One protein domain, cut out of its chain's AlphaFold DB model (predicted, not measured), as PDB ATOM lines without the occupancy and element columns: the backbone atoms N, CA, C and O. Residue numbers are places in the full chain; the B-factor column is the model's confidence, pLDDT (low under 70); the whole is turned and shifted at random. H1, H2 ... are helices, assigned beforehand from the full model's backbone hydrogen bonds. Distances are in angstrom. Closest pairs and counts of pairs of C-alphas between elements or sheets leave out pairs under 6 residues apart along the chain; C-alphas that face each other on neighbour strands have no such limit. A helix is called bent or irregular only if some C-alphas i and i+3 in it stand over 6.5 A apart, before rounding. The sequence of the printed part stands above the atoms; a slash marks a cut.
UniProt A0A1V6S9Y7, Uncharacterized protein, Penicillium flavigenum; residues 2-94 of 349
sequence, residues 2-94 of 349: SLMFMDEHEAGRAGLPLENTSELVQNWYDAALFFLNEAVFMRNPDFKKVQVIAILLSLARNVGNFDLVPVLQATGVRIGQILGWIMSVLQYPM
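AT A GLANCE: This is residues 2 to 94 of the 349 residues of an uncharacterized protein of Penicillium flavigenum (UniProt A0A1V6S9Y7). Look first at three helices laid side by side in a zigzag, H3 in the middle between H2 and H4, each running back against the one before it. The short H1 makes a corner with the first residues of H2 at one end, and after H4 the stretch of residues 83 to 94, with no named element, turns back at the other end. The printed part has 93 residues with four named helices, H1 to H4 in chain order, and no named strand; the class is all helix. The whole is only just compact, close to loose, with a radius of gyration of the C-alphas of 14.7 A, and its elongated outline spans 44 by 26 by 23 A.

HOW THE PARTS SIT: Start at the longest helix, H2, residues 18 to 38, which has a kink of 31 degrees near residue 25 and is irregular, with C-alphas 19 and 22 at 8.9 A. Next look at H3, residues 47 to 63, which has a kink of 29 degrees near residue 57 and is irregular too, with C-alphas 58 and 61 at 7.0 A. H2 and H3 touch and form a helical hairpin, opposite ways at 38 degrees, a tilt only just steep; their closest C-alphas, of Gln 26 and Val 63, are 6.5 A apart. H4, residues 68 to 82, forms a second helical hairpin with H3, at a shallow tilt of 16 degrees, opposite ways. They touch, and their closest C-alphas, of Val 50 and Gly 76, are 5.2 A apart. H1, residues 8 to 13, touches H2 with residues 18 to 21 of H2 alone, about perpendicular at 85 degrees; the closest C-alphas, of Gly 12 and Leu 18, are 6.0 A apart. H1 is apart from H3 and H4, and H2 is apart from H4. Helix packing is only just mostly crossed: of the 3 touching pairs, 1 is at a shallow tilt. In H1 and H4 every O i to N i+4 pair is within hydrogen-bond range; in H2 it is 15 of 17 and in H3 10 of 13.

IN THESE COORDINATES: Find C-alpha 18 at (3.528, -32.612, 58.987); from there H2 runs 30.1 A to C-alpha 38 at (-6.397, -9.379, 42.584). H3 covers 24.3 A from C-alpha 47 to C-alpha 63, and H4 covers 20.9 A, ending at C-alpha 82, (8.133, 2.493, 35.737). H1 is 8.7 A long.

THE WHOLE: The two C-alphas farthest apart, of Glu 19 and Gly 84, are 45.1 A apart. The printed part has no cut. The links H1 to H2 and H3 to H4 are tight, and H2 to H3 is short. The mean pLDDT of the printed part is 73.4; it is under 70 at residues 2 to 9, 11, 17 to 20, 70 and 84 to 94.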
ATOM      1  N   SER A   2       9.497 -18.516  58.756       57.06
ATOM      2  CA  SER A   2       8.631 -18.579  57.572       57.06
ATOM      3  C   SER A   2       8.526 -20.024  57.087       57.06
ATOM      4  O   SER A   2       9.528 -20.738  57.078       57.06
ATOM      5  N   LEU A   3       7.316 -20.413  56.677       62.97
ATOM      6  CA  LEU A   3       6.946 -21.717  56.118       62.97
ATOM      7  C   LEU A   3       7.948 -22.243  55.071       62.97
ATOM      8  O   LEU A   3       8.129 -23.444  54.921       62.97
ATOM      9  N   MET A   4       8.634 -21.336  54.375       59.75
ATOM     10  CA  MET A   4       9.574 -21.644  53.290       59.75
ATOM     11  C   MET A   4      10.972 -22.066  53.761       59.75
ATOM     12  O   MET A   4      11.801 -22.450  52.941       59.75
ATOM     13  N   PHE A   5      11.247 -21.954  55.062       61.44
ATOM     14  CA  PHE A   5      12.568 -22.170  55.664       61.44
ATOM     15  C   PHE A   5      12.543 -23.161  56.832       61.44
ATOM     16  O   PHE A   5      13.539 -23.285  57.550       61.44
ATOM     17  N   MET A   6      11.391 -23.798  57.052       64.56
ATOM     18  CA  MET A   6      11.173 -24.730  58.150       64.56
ATOM     19  C   MET A   6      11.500 -26.149  57.699       64.56
ATOM     20  O   MET A   6      11.030 -26.599  56.652       64.56
ATOM     21  N   ASP A   7      12.315 -26.834  58.495       64.19
ATOM     22  CA  ASP A   7      12.455 -28.286  58.399       64.19
ATOM     23  C   ASP A   7      11.207 -28.998  58.962       64.19
ATOM     24  O   ASP A   7      10.317 -28.372  59.546       64.19
ATOM     25  N   GLU A   8      11.103 -30.311  58.754       67.44
ATOM     26  CA  GLU A   8       9.955 -31.098  59.227       67.44
ATOM     27  C   GLU A   8       9.795 -31.001  60.748       67.44
ATOM     28  O   GLU A   8       8.694 -30.810  61.256       67.44
ATOM     29  N   HIS A   9      10.898 -31.021  61.493       68.19
ATOM     30  CA  HIS A   9      10.867 -30.884  62.945       68.19
ATOM     31  C   HIS A   9      10.332 -29.502  63.378       68.19
ATOM     32  O   HIS A   9       9.572 -29.375  64.338       68.19
ATOM     33  N   GLU A  10      10.692 -28.439  62.663       72.25
ATOM     34  CA  GLU A  10      10.211 -27.073  62.845       72.25
ATOM     35  C   GLU A  10       8.740 -26.923  62.503       72.25
ATOM     36  O   GLU A  10       8.014 -26.266  63.255       72.25
ATOM     37  N   ALA A  11       8.299 -27.538  61.406       69.62
ATOM     38  CA  ALA A  11       6.895 -27.590  61.030       69.62
ATOM     39  C   ALA A  11       6.067 -28.281  62.124       69.62
ATOM     40  O   ALA A  11       5.031 -27.754  62.533       69.62
ATOM     41  N   GLY A  12       6.588 -29.373  62.690       70.94
ATOM     42  CA  GLY A  12       5.967 -30.097  63.798       70.94
ATOM     43  C   GLY A  12       5.872 -29.256  65.065       70.94
ATOM     44  O   GLY A  12       4.804 -29.161  65.668       70.94
ATOM     45  N   ARG A  13       6.950 -28.548  65.431       77.94
ATOM     46  CA  ARG A  13       6.940 -27.600  66.563       77.94
ATOM     47  C   ARG A  13       5.946 -26.453  66.380       77.94
ATOM     48  O   ARG A  13       5.461 -25.916  67.371       77.94
ATOM     49  N   ALA A  14       5.665 -26.055  65.143       73.31
ATOM     50  CA  ALA A  14       4.694 -25.010  64.836       73.31
ATOM     51  C   ALA A  14       3.249 -25.523  64.725       73.31
ATOM     52  O   ALA A  14       2.357 -24.729  64.429       73.31
ATOM     53  N   GLY A  15       3.008 -26.820  64.953       73.69
ATOM     54  CA  GLY A  15       1.681 -27.425  64.838       73.69
ATOM     55  C   GLY A  15       1.159 -27.480  63.401       73.69
ATOM     56  O   GLY A  15      -0.050 -27.547  63.196       73.69
ATOM     57  N   LEU A  16       2.049 -27.409  62.405       72.12
ATOM     58  CA  LEU A  16       1.663 -27.575  61.009       72.12
ATOM     59  C   LEU A  16       1.381 -29.057  60.728       72.12
ATOM     60  O   LEU A  16       2.056 -29.918  61.299       72.12
ATOM     61  N   PRO A  17       0.419 -29.373  59.842       67.12
ATOM     62  CA  PRO A  17       0.198 -30.743  59.397       67.12
ATOM     63  C   PRO A  17       1.466 -31.247  58.692       67.12
ATOM     64  O   PRO A  17       1.775 -30.863  57.565       67.12
ATOM     65  N   LEU A  18       2.232 -32.071  59.409       60.75
ATOM     66  CA  LEU A  18       3.528 -32.612  58.987       60.75
ATOM     67  C   LEU A  18       3.425 -33.484  57.736       60.75
ATOM     68  O   LEU A  18       4.383 -33.579  56.976       60.75
ATOM     69  N   GLU A  19       2.256 -34.083  57.517       59.00
ATOM     70  CA  GLU A  19       2.018 -35.045  56.442       59.00
ATOM     71  C   GLU A  19       2.063 -34.413  55.042       59.00
ATOM     72  O   GLU A  19       2.183 -35.151  54.068       59.00
ATOM     73  N   ASN A  20       2.022 -33.074  54.904       67.19
ATOM     74  CA  ASN A  20       2.073 -32.453  53.577       67.19
ATOM     75  C   ASN A  20       2.681 -31.037  53.521       67.19
ATOM     76  O   ASN A  20       2.085 -30.081  53.017       67.19
ATOM     77  N   THR A  21       3.909 -30.867  54.022       70.44
ATOM     78  CA  THR A  21       4.607 -29.563  53.961       70.44
ATOM     79  C   THR A  21       4.812 -29.041  52.528       70.44
ATOM     80  O   THR A  21       4.892 -27.829  52.324       70.44
ATOM     81  N   SER A  22       4.882 -29.929  51.529       73.44
ATOM     82  CA  SER A  22       4.970 -29.562  50.109       73.44
ATOM     83  C   SER A  22       3.661 -28.950  49.600       73.44
ATOM     84  O   SER A  22       3.675 -27.849  49.048       73.44
ATOM     85  N   GLU A  23       2.521 -29.587  49.886       79.12
ATOM     86  CA  GLU A  23       1.189 -29.050  49.574       79.12
ATOM     87  C   GLU A  23       0.941 -27.710  50.273       79.12
ATOM     88  O   GLU A  23       0.388 -26.786  49.683       79.12
ATOM     89  N   LEU A  24       1.413 -27.545  51.510       80.31
ATOM     90  CA  LEU A  24       1.275 -26.279  52.223       80.31
ATOM     91  C   LEU A  24       2.060 -25.138  51.548       80.31
ATOM     92  O   LEU A  24       1.564 -24.013  51.464       80.31
ATOM     93  N   VAL A  25       3.264 -25.418  51.034       80.06
ATOM     94  CA  VAL A  25       4.048 -24.449  50.248       80.06
ATOM     95  C   VAL A  25       3.380 -24.155  48.905       80.06
ATOM     96  O   VAL A  25       3.338 -22.991  48.505       80.06
ATOM     97  N   GLN A  26       2.816 -25.170  48.248       83.88
ATOM     98  CA  GLN A  26       2.043 -25.009  47.016       83.88
ATOM     99  C   GLN A  26       0.827 -24.099  47.241       83.88
ATOM    100  O   GLN A  26       0.685 -23.083  46.567       83.88
ATOM    101  N   ASN A  27       0.021 -24.381  48.266       87.50
ATOM    102  CA  ASN A  27      -1.151 -23.585  48.627       87.50
ATOM    103  C   ASN A  27      -0.783 -22.136  48.964       87.50
ATOM    104  O   ASN A  27      -1.481 -21.205  48.564       87.50
ATOM    105  N   TRP A  28       0.326 -21.923  49.680       87.38
ATOM    106  CA  TRP A  28       0.823 -20.575  49.959       87.38
ATOM    107  C   TRP A  28       1.231 -19.842  48.676       87.38
ATOM    108  O   TRP A  28       0.896 -18.668  48.508       87.38
ATOM    109  N   TYR A  29       1.934 -20.524  47.767       88.44
ATOM    110  CA  TYR A  29       2.366 -19.965  46.487       88.44
ATOM    111  C   TYR A  29       1.169 -19.593  45.601       88.44
ATOM    112  O   TYR A  29       1.112 -18.472  45.089       88.44
ATOM    113  N   ASP A  30       0.182 -20.482  45.492       89.94
ATOM    114  CA  ASP A  30      -1.030 -20.264  44.699       89.94
ATOM    115  C   ASP A  30      -1.891 -19.137  45.280       89.94
ATOM    116  O   ASP A  30      -2.351 -18.260  44.545       89.94
ATOM    117  N   ALA A  31      -2.036 -19.075  46.608       93.00
ATOM    118  CA  ALA A  31      -2.718 -17.970  47.275       93.00
ATOM    119  C   ALA A  31      -1.991 -16.631  47.059       93.00
ATOM    120  O   ALA A  31      -2.624 -15.616  46.769       93.00
ATOM    121  N   ALA A  32      -0.658 -16.608  47.161       92.19
ATOM    122  CA  ALA A  32       0.131 -15.402  46.924       92.19
ATOM    123  C   ALA A  32       0.013 -14.913  45.470       92.19
ATOM    124  O   ALA A  32      -0.097 -13.706  45.237       92.19
ATOM    125  N   LEU A  33      -0.026 -15.828  44.496       91.50
ATOM    126  CA  LEU A  33      -0.306 -15.501  43.096       91.50
ATOM    127  C   LEU A  33      -1.722 -14.970  42.891       91.50
ATOM    128  O   LEU A  33      -1.901 -13.977  42.185       91.50
ATOM    129  N   PHE A  34      -2.718 -15.596  43.517       93.25
ATOM    130  CA  PHE A  34      -4.101 -15.133  43.477       93.25
ATOM    131  C   PHE A  34      -4.210 -13.685  43.975       93.25
ATOM    132  O   PHE A  34      -4.691 -12.818  43.249       93.25
ATOM    133  N   PHE A  35      -3.659 -13.379  45.154       93.88
ATOM    134  CA  PHE A  35      -3.691 -12.019  45.698       93.88
ATOM    135  C   PHE A  35      -2.859 -11.018  44.888       93.88
ATOM    136  O   PHE A  35      -3.220  -9.843  44.815       93.88
ATOM    137  N   LEU A  36      -1.767 -11.449  44.247       91.56
ATOM    138  CA  LEU A  36      -1.015 -10.592  43.328       91.56
ATOM    139  C   LEU A  36      -1.865 -10.206  42.105       91.56
ATOM    140  O   LEU A  36      -1.852  -9.042  41.696       91.56
ATOM    141  N   ASN A  37      -2.628 -11.155  41.555       91.25
ATOM    142  CA  ASN A  37      -3.559 -10.910  40.451       91.25
ATOM    143  C   ASN A  37      -4.715  -9.989  40.868       91.25
ATOM    144  O   ASN A  37      -4.972  -9.005  40.172       91.25
ATOM    145  N   GLU A  38      -5.334 -10.233  42.026       93.19
ATOM    146  CA  GLU A  38      -6.397  -9.379  42.584       93.19
ATOM    147  C   GLU A  38      -5.916  -7.946  42.860       93.19
ATOM    148  O   GLU A  38      -6.656  -6.980  42.685       93.19
ATOM    149  N   ALA A  39      -4.636  -7.766  43.206       90.12
ATOM    150  CA  ALA A  39      -4.024  -6.446  43.359       90.12
ATOM    151  C   ALA A  39      -3.798  -5.703  42.022       90.12
ATOM    152  O   ALA A  39      -3.242  -4.596  42.014       90.12
ATOM    153  N   VAL A  40      -4.188  -6.309  40.893       88.00
ATOM    154  CA  VAL A  40      -4.071  -5.778  39.529       88.00
ATOM    155  C   VAL A  40      -2.652  -5.271  39.261       88.00
ATOM    156  O   VAL A  40      -2.419  -4.145  38.807       88.00
ATOM    157  N   PHE A  41      -1.672  -6.109  39.609       85.12
ATOM    158  CA  PHE A  41      -0.277  -5.702  39.757       85.12
ATOM    159  C   PHE A  41       0.369  -5.117  38.495       85.12
ATOM    160  O   PHE A  41       1.283  -4.303  38.598       85.12
ATOM    161  N   MET A  42      -0.145  -5.473  37.316       83.75
ATOM    162  CA  MET A  42       0.296  -4.929  36.030       83.75
ATOM    163  C   MET A  42      -0.199  -3.501  35.752       83.75
ATOM    164  O   MET A  42       0.424  -2.797  34.963       83.75
ATOM    165  N   ARG A  43      -1.316  -3.071  36.357       87.19
ATOM    166  CA  ARG A  43      -1.902  -1.733  36.125       87.19
ATOM    167  C   ARG A  43      -1.484  -0.713  37.176       87.19
ATOM    168  O   ARG A  43      -1.393   0.467  36.867       87.19
ATOM    169  N   ASN A  44      -1.214  -1.172  38.394       86.94
ATOM    170  CA  ASN A  44      -0.884  -0.313  39.526       86.94
ATOM    171  C   ASN A  44       0.564  -0.568  39.964       86.94
ATOM    172  O   ASN A  44       0.764  -1.372  40.875       86.94
ATOM    173  N   PRO A  45       1.582   0.053  39.347       81.69
ATOM    174  CA  PRO A  45       2.979  -0.193  39.699       81.69
ATOM    175  C   PRO A  45       3.250   0.200  41.159       81.69
ATOM    176  O   PRO A  45       2.918   1.298  41.595       81.69
ATOM    177  N   ASP A  46       3.833  -0.714  41.931       80.62
ATOM    178  CA  ASP A  46       4.183  -0.509  43.341       80.62
ATOM    179  C   ASP A  46       5.433  -1.330  43.658       80.62
ATOM    180  O   ASP A  46       5.581  -2.469  43.204       80.62
ATOM    181  N   PHE A  47       6.320  -0.767  44.470       78.25
ATOM    182  CA  PHE A  47       7.497  -1.465  44.959       78.25
ATOM    183  C   PHE A  47       7.144  -2.764  45.702       78.25
ATOM    184  O   PHE A  47       7.818  -3.778  45.528       78.25
ATOM    185  N   LYS A  48       6.046  -2.793  46.463       81.75
ATOM    186  CA  LYS A  48       5.603  -4.016  47.149       81.75
ATOM    187  C   LYS A  48       5.323  -5.153  46.166       81.75
ATOM    188  O   LYS A  48       5.625  -6.305  46.459       81.75
ATOM    189  N   LYS A  49       4.812  -4.840  44.971       83.06
ATOM    190  CA  LYS A  49       4.542  -5.835  43.919       83.06
ATOM    191  C   LYS A  49       5.839  -6.401  43.353       83.06
ATOM    192  O   LYS A  49       5.933  -7.604  43.153       83.06
ATOM    193  N   VAL A  50       6.860  -5.561  43.183       79.56
ATOM    194  CA  VAL A  50       8.218  -6.007  42.835       79.56
ATOM    195  C   VAL A  50       8.776  -6.970  43.887       79.56
ATOM    196  O   VAL A  50       9.319  -8.012  43.527       79.56
ATOM    197  N   GLN A  51       8.630  -6.653  45.178       79.94
ATOM    198  CA  GLN A  51       9.103  -7.524  46.260       79.94
ATOM    199  C   GLN A  51       8.380  -8.873  46.257       79.94
ATOM    200  O   GLN A  51       9.028  -9.915  46.342       79.94
ATOM    201  N   VAL A  52       7.052  -8.860  46.109       83.62
ATOM    202  CA  VAL A  52       6.244 -10.083  46.006       83.62
ATOM    203  C   VAL A  52       6.681 -10.913  44.799       83.62
ATOM    204  O   VAL A  52       6.939 -12.101  44.953       83.62
ATOM    205  N   ILE A  53       6.863 -10.294  43.628       82.94
ATOM    206  CA  ILE A  53       7.377 -10.965  42.425       82.94
ATOM    207  C   ILE A  53       8.744 -11.610  42.691       82.94
ATOM    208  O   ILE A  53       8.938 -12.771  42.348       82.94
ATOM    209  N   ALA A  54       9.681 -10.904  43.329       77.06
ATOM    210  CA  ALA A  54      11.006 -11.447  43.632       77.06
ATOM    211  C   ALA A  54      10.942 -12.671  44.567       77.06
ATOM    212  O   ALA A  54      11.649 -13.657  44.347       77.06
ATOM    213  N   ILE A  55      10.065 -12.633  45.577       78.38
ATOM    214  CA  ILE A  55       9.826 -13.765  46.482       78.38
ATOM    215  C   ILE A  55       9.207 -14.936  45.709       78.38
ATOM    216  O   ILE A  55       9.707 -16.055  45.798       78.38
ATOM    217  N   LEU A  56       8.182 -14.691  44.890       84.12
ATOM    218  CA  LEU A  56       7.534 -15.726  44.081       84.12
ATOM    219  C   LEU A  56       8.501 -16.371  43.084       84.12
ATOM    220  O   LEU A  56       8.503 -17.589  42.940       84.12
ATOM    221  N   LEU A  57       9.379 -15.591  42.447       77.25
ATOM    222  CA  LEU A  57      10.415 -16.106  41.546       77.25
ATOM    223  C   LEU A  57      11.418 -17.021  42.256       77.25
ATOM    224  O   LEU A  57      11.920 -17.969  41.650       77.25
ATOM    225  N   SER A  58      11.702 -16.771  43.537       71.88
ATOM    226  CA  SER A  58      12.569 -17.647  44.334       71.88
ATOM    227  C   SER A  58      11.959 -19.029  44.597       71.88
ATOM    228  O   SER A  58      12.694 -19.970  44.884       71.88
ATOM    229  N   LEU A  59      10.640 -19.172  44.433       76.75
ATOM    230  CA  LEU A  59       9.896 -20.396  44.736       76.75
ATOM    231  C   LEU A  59       9.341 -21.085  43.504       76.75
ATOM    232  O   LEU A  59       9.251 -22.306  43.505       76.75
ATOM    233  N   ALA A  60       9.000 -20.321  42.465       77.31
ATOM    234  CA  ALA A  60       8.360 -20.801  41.244       77.31
ATOM    235  C   ALA A  60       9.076 -22.027  40.656       77.31
ATOM    236  O   ALA A  60       8.439 -22.979  40.223       77.31
ATOM    237  N   ARG A  61      10.414 -22.054  40.725       74.69
ATOM    238  CA  ARG A  61      11.228 -23.189  40.262       74.69
ATOM    239  C   ARG A  61      11.155 -24.421  41.174       74.69
ATOM    240  O   ARG A  61      11.297 -25.534  40.686       74.69
ATOM    241  N   ASN A  62      10.928 -24.248  42.474       74.88
ATOM    242  CA  ASN A  62      10.766 -25.369  43.406       74.88
ATOM    243  C   ASN A  62       9.385 -26.005  43.302       74.88
ATOM    244  O   ASN A  62       9.287 -27.222  43.373       74.88
ATOM    245  N   VAL A  63       8.348 -25.188  43.104       81.88
ATOM    246  CA  VAL A  63       6.967 -25.661  42.899       81.88
ATOM    247  C   VAL A  63       6.712 -26.150  41.468       81.88
ATOM    248  O   VAL A  63       5.662 -26.704  41.179       81.88
ATOM    249  N   GLY A  64       7.670 -25.961  40.554       72.94
ATOM    250  CA  GLY A  64       7.587 -26.451  39.176       72.94
ATOM    251  C   GLY A  64       6.823 -25.539  38.212       72.94
ATOM    252  O   GLY A  64       6.563 -25.930  37.078       72.94
ATOM    253  N   ASN A  65       6.504 -24.306  38.610       79.75
ATOM    254  CA  ASN A  65       5.858 -23.326  37.741       79.75
ATOM    255  C   ASN A  65       6.891 -22.584  36.875       79.75
ATOM    256  O   ASN A  65       7.162 -21.394  37.058       79.75
ATOM    257  N   PHE A  66       7.528 -23.317  35.959       73.50
ATOM    258  CA  PHE A  66       8.614 -22.801  35.121       73.50
ATOM    259  C   PHE A  66       8.141 -21.783  34.077       73.50
ATOM    260  O   PHE A  66       8.874 -20.836  33.792       73.50
ATOM    261  N   ASP A  67       6.919 -21.929  33.565       72.94
ATOM    262  CA  ASP A  67       6.358 -21.061  32.520       72.94
ATOM    263  C   ASP A  67       6.045 -19.652  33.033       72.94
ATOM    264  O   ASP A  67       6.160 -18.662  32.307       72.94
ATOM    265  N   LEU A  68       5.698 -19.536  34.317       76.31
ATOM    266  CA  LEU A  68       5.374 -18.256  34.934       76.31
ATOM    267  C   LEU A  68       6.623 -17.441  35.312       76.31
ATOM    268  O   LEU A  68       6.556 -16.213  35.389       76.31
ATOM    269  N   VAL A  69       7.772 -18.097  35.509       73.31
ATOM    270  CA  VAL A  69       9.056 -17.444  35.825       73.31
ATOM    271  C   VAL A  69       9.404 -16.320  34.838       73.31
ATOM    272  O   VAL A  69       9.585 -15.190  35.297       73.31
ATOM    273  N   PRO A  70       9.488 -16.553  33.511       69.62
ATOM    274  CA  PRO A  70       9.839 -15.500  32.558       69.62
ATOM    275  C   PRO A  70       8.840 -14.336  32.569       69.62
ATOM    276  O   PRO A  70       9.244 -13.176  32.489       69.62
ATOM    277  N   VAL A  71       7.544 -14.624  32.725       76.75
ATOM    278  CA  VAL A  71       6.479 -13.611  32.734       76.75
ATOM    279  C   VAL A  71       6.563 -12.728  33.979       76.75
ATOM    280  O   VAL A  71       6.555 -11.499  33.870       76.75
ATOM    281  N   LEU A  72       6.692 -13.329  35.165       78.06
ATOM    282  CA  LEU A  72       6.849 -12.590  36.419       78.06
ATOM    283  C   LEU A  72       8.152 -11.794  36.437       78.06
ATOM    284  O   LEU A  72       8.150 -10.643  36.867       78.06
ATOM    285  N   GLN A  73       9.241 -12.363  35.920       75.31
ATOM    286  CA  GLN A  73      10.522 -11.673  35.809       75.31
ATOM    287  C   GLN A  73      10.401 -10.430  34.922       75.31
ATOM    288  O   GLN A  73      10.729  -9.330  35.365       75.31
ATOM    289  N   ALA A  74       9.865 -10.570  33.709       73.50
ATOM    290  CA  ALA A  74       9.660  -9.448  32.795       73.50
ATOM    291  C   ALA A  74       8.733  -8.379  33.392       73.50
ATOM    292  O   ALA A  74       9.004  -7.180  33.296       73.50
ATOM    293  N   THR A  75       7.669  -8.805  34.074       79.12
ATOM    294  CA  THR A  75       6.713  -7.889  34.702       79.12
ATOM    295  C   THR A  75       7.332  -7.141  35.878       79.12
ATOM    296  O   THR A  75       7.153  -5.931  35.997       79.12
ATOM    297  N   GLY A  76       8.111  -7.820  36.722       75.12
ATOM    298  CA  GLY A  76       8.839  -7.184  37.813       75.12
ATOM    299  C   GLY A  76       9.846  -6.154  37.302       75.12
ATOM    300  O   GLY A  76       9.912  -5.056  37.854       75.12
ATOM    301  N   VAL A  77      10.578  -6.469  36.224       72.56
ATOM    302  CA  VAL A  77      11.515  -5.526  35.586       72.56
ATOM    303  C   VAL A  77      10.751  -4.302  35.104       72.56
ATOM    304  O   VAL A  77      11.132  -3.181  35.432       72.56
ATOM    305  N   ARG A  78       9.637  -4.508  34.393       71.56
ATOM    306  CA  ARG A  78       8.798  -3.424  33.876       71.56
ATOM    307  C   ARG A  78       8.251  -2.530  34.988       71.56
ATOM    308  O   ARG A  78       8.326  -1.312  34.872       71.56
ATOM    309  N   ILE A  79       7.727  -3.106  36.072       75.44
ATOM    310  CA  ILE A  79       7.246  -2.327  37.226       75.44
ATOM    311  C   ILE A  79       8.404  -1.543  37.852       75.44
ATOM    312  O   ILE A  79       8.250  -0.359  38.135       75.44
ATOM    313  N   GLY A  80       9.576  -2.165  38.013       72.12
ATOM    314  CA  GLY A  80      10.784  -1.488  38.485       72.12
ATOM    315  C   GLY A  80      11.159  -0.288  37.615       72.12
ATOM    316  O   GLY A  80      11.341   0.812  38.134       72.12
ATOM    317  N   GLN A  81      11.184  -0.466  36.294       72.50
ATOM    318  CA  GLN A  81      11.478   0.599  35.332       72.50
ATOM    319  C   GLN A  81      10.474   1.753  35.422       72.50
ATOM    320  O   GLN A  81      10.892   2.906  35.449       72.50
ATOM    321  N   ILE A  82       9.172   1.464  35.551       73.81
ATOM    322  CA  ILE A  82       8.133   2.493  35.737       73.81
ATOM    323  C   ILE A  82       8.377   3.308  37.018       73.81
ATOM    324  O   ILE A  82       8.180   4.518  37.034       73.81
ATOM    325  N   LEU A  83       8.866   2.671  38.084       74.50
ATOM    326  CA  LEU A  83       9.236   3.343  39.337       74.50
ATOM    327  C   LEU A  83      10.593   4.082  39.247       74.50
ATOM    328  O   LEU A  83      11.060   4.690  40.220       74.50
ATOM    329  N   GLY A  84      11.248   4.042  38.082       62.94
ATOM    330  CA  GLY A  84      12.564   4.622  37.823       62.94
ATOM    331  C   GLY A  84      13.708   3.821  38.445       62.94
ATOM    332  O   GLY A  84      14.694   4.410  38.887       62.94
ATOM    333  N   TRP A  85      13.547   2.504  38.590       59.03
ATOM    334  CA  TRP A  85      14.548   1.592  39.138       59.03
ATOM    335  C   TRP A  85      15.133   0.747  38.012       59.03
ATOM    336  O   TRP A  85      14.403   0.129  37.241       59.03
ATOM    337  N   ILE A  86      16.460   0.649  37.963       50.97
ATOM    338  CA  ILE A  86      17.131  -0.342  37.122       50.97
ATOM    339  C   ILE A  86      17.364  -1.570  37.974       50.97
ATOM    340  O   ILE A  86      18.316  -1.675  38.739       50.97
ATOM    341  N   MET A  87      16.402  -2.481  37.893       46.31
ATOM    342  CA  MET A  87      16.478  -3.772  38.550       46.31
ATOM    343  C   MET A  87      17.264  -4.745  37.677       46.31
ATOM    344  O   MET A  87      16.696  -5.500  36.898       46.31
ATOM    345  N   SER A  88      18.578  -4.789  37.889       44.09
ATOM    346  CA  SER A  88      19.409  -5.958  37.556       44.09
ATOM    347  C   SER A  88      19.142  -7.154  38.497       44.09
ATOM    348  O   SER A  88      19.614  -8.263  38.263       44.09
ATOM    349  N   VAL A  89      18.342  -6.939  39.550       38.75
ATOM    350  CA  VAL A  89      18.118  -7.846  40.691       38.75
ATOM    351  C   VAL A  89      17.201  -9.034  40.367       38.75
ATOM    352  O   VAL A  89      17.192 -10.021  41.088       38.75
ATOM    353  N   LEU A  90      16.437  -9.004  39.271       39.91
ATOM    354  CA  LEU A  90      15.504 -10.100  38.965       39.91
ATOM    355  C   LEU A  90      16.151 -11.306  38.269       39.91
ATOM    356  O   LEU A  90      15.477 -12.309  38.046       39.91
ATOM    357  N   GLN A  91      17.451 -11.242  37.964       40.38
ATOM    358  CA  GLN A  91      18.191 -12.380  37.417       40.38
ATOM    359  C   GLN A  91      18.526 -13.433  38.498       40.38
ATOM    360  O   GLN A  91      18.704 -14.601  38.158       40.38
ATOM    361  N   TYR A  92      18.580 -13.044  39.783       37.44
ATOM    362  CA  TYR A  92      18.844 -13.925  40.931       37.44
ATOM    363  C   TYR A  92      18.171 -13.378  42.199       37.44
ATOM    364  O   TYR A  92      18.405 -12.222  42.547       37.44
ATOM    365  N   PRO A  93      17.375 -14.169  42.941       31.14
ATOM    366  CA  PRO A  93      16.882 -13.712  44.226       31.14
ATOM    367  C   PRO A  93      18.049 -13.673  45.220       31.14
ATOM    368  O   PRO A  93      18.872 -14.583  45.250       31.14
ATOM    369  N   MET A  94      18.052 -12.632  46.055       30.80
ATOM    370  CA  MET A  94      18.992 -12.349  47.149       30.80
ATOM    371  C   MET A  94      20.330 -11.726  46.746       30.80
ATOM    372  O   MET A  94      21.384 -12.347  46.828       30.80
TER     373      MET A  94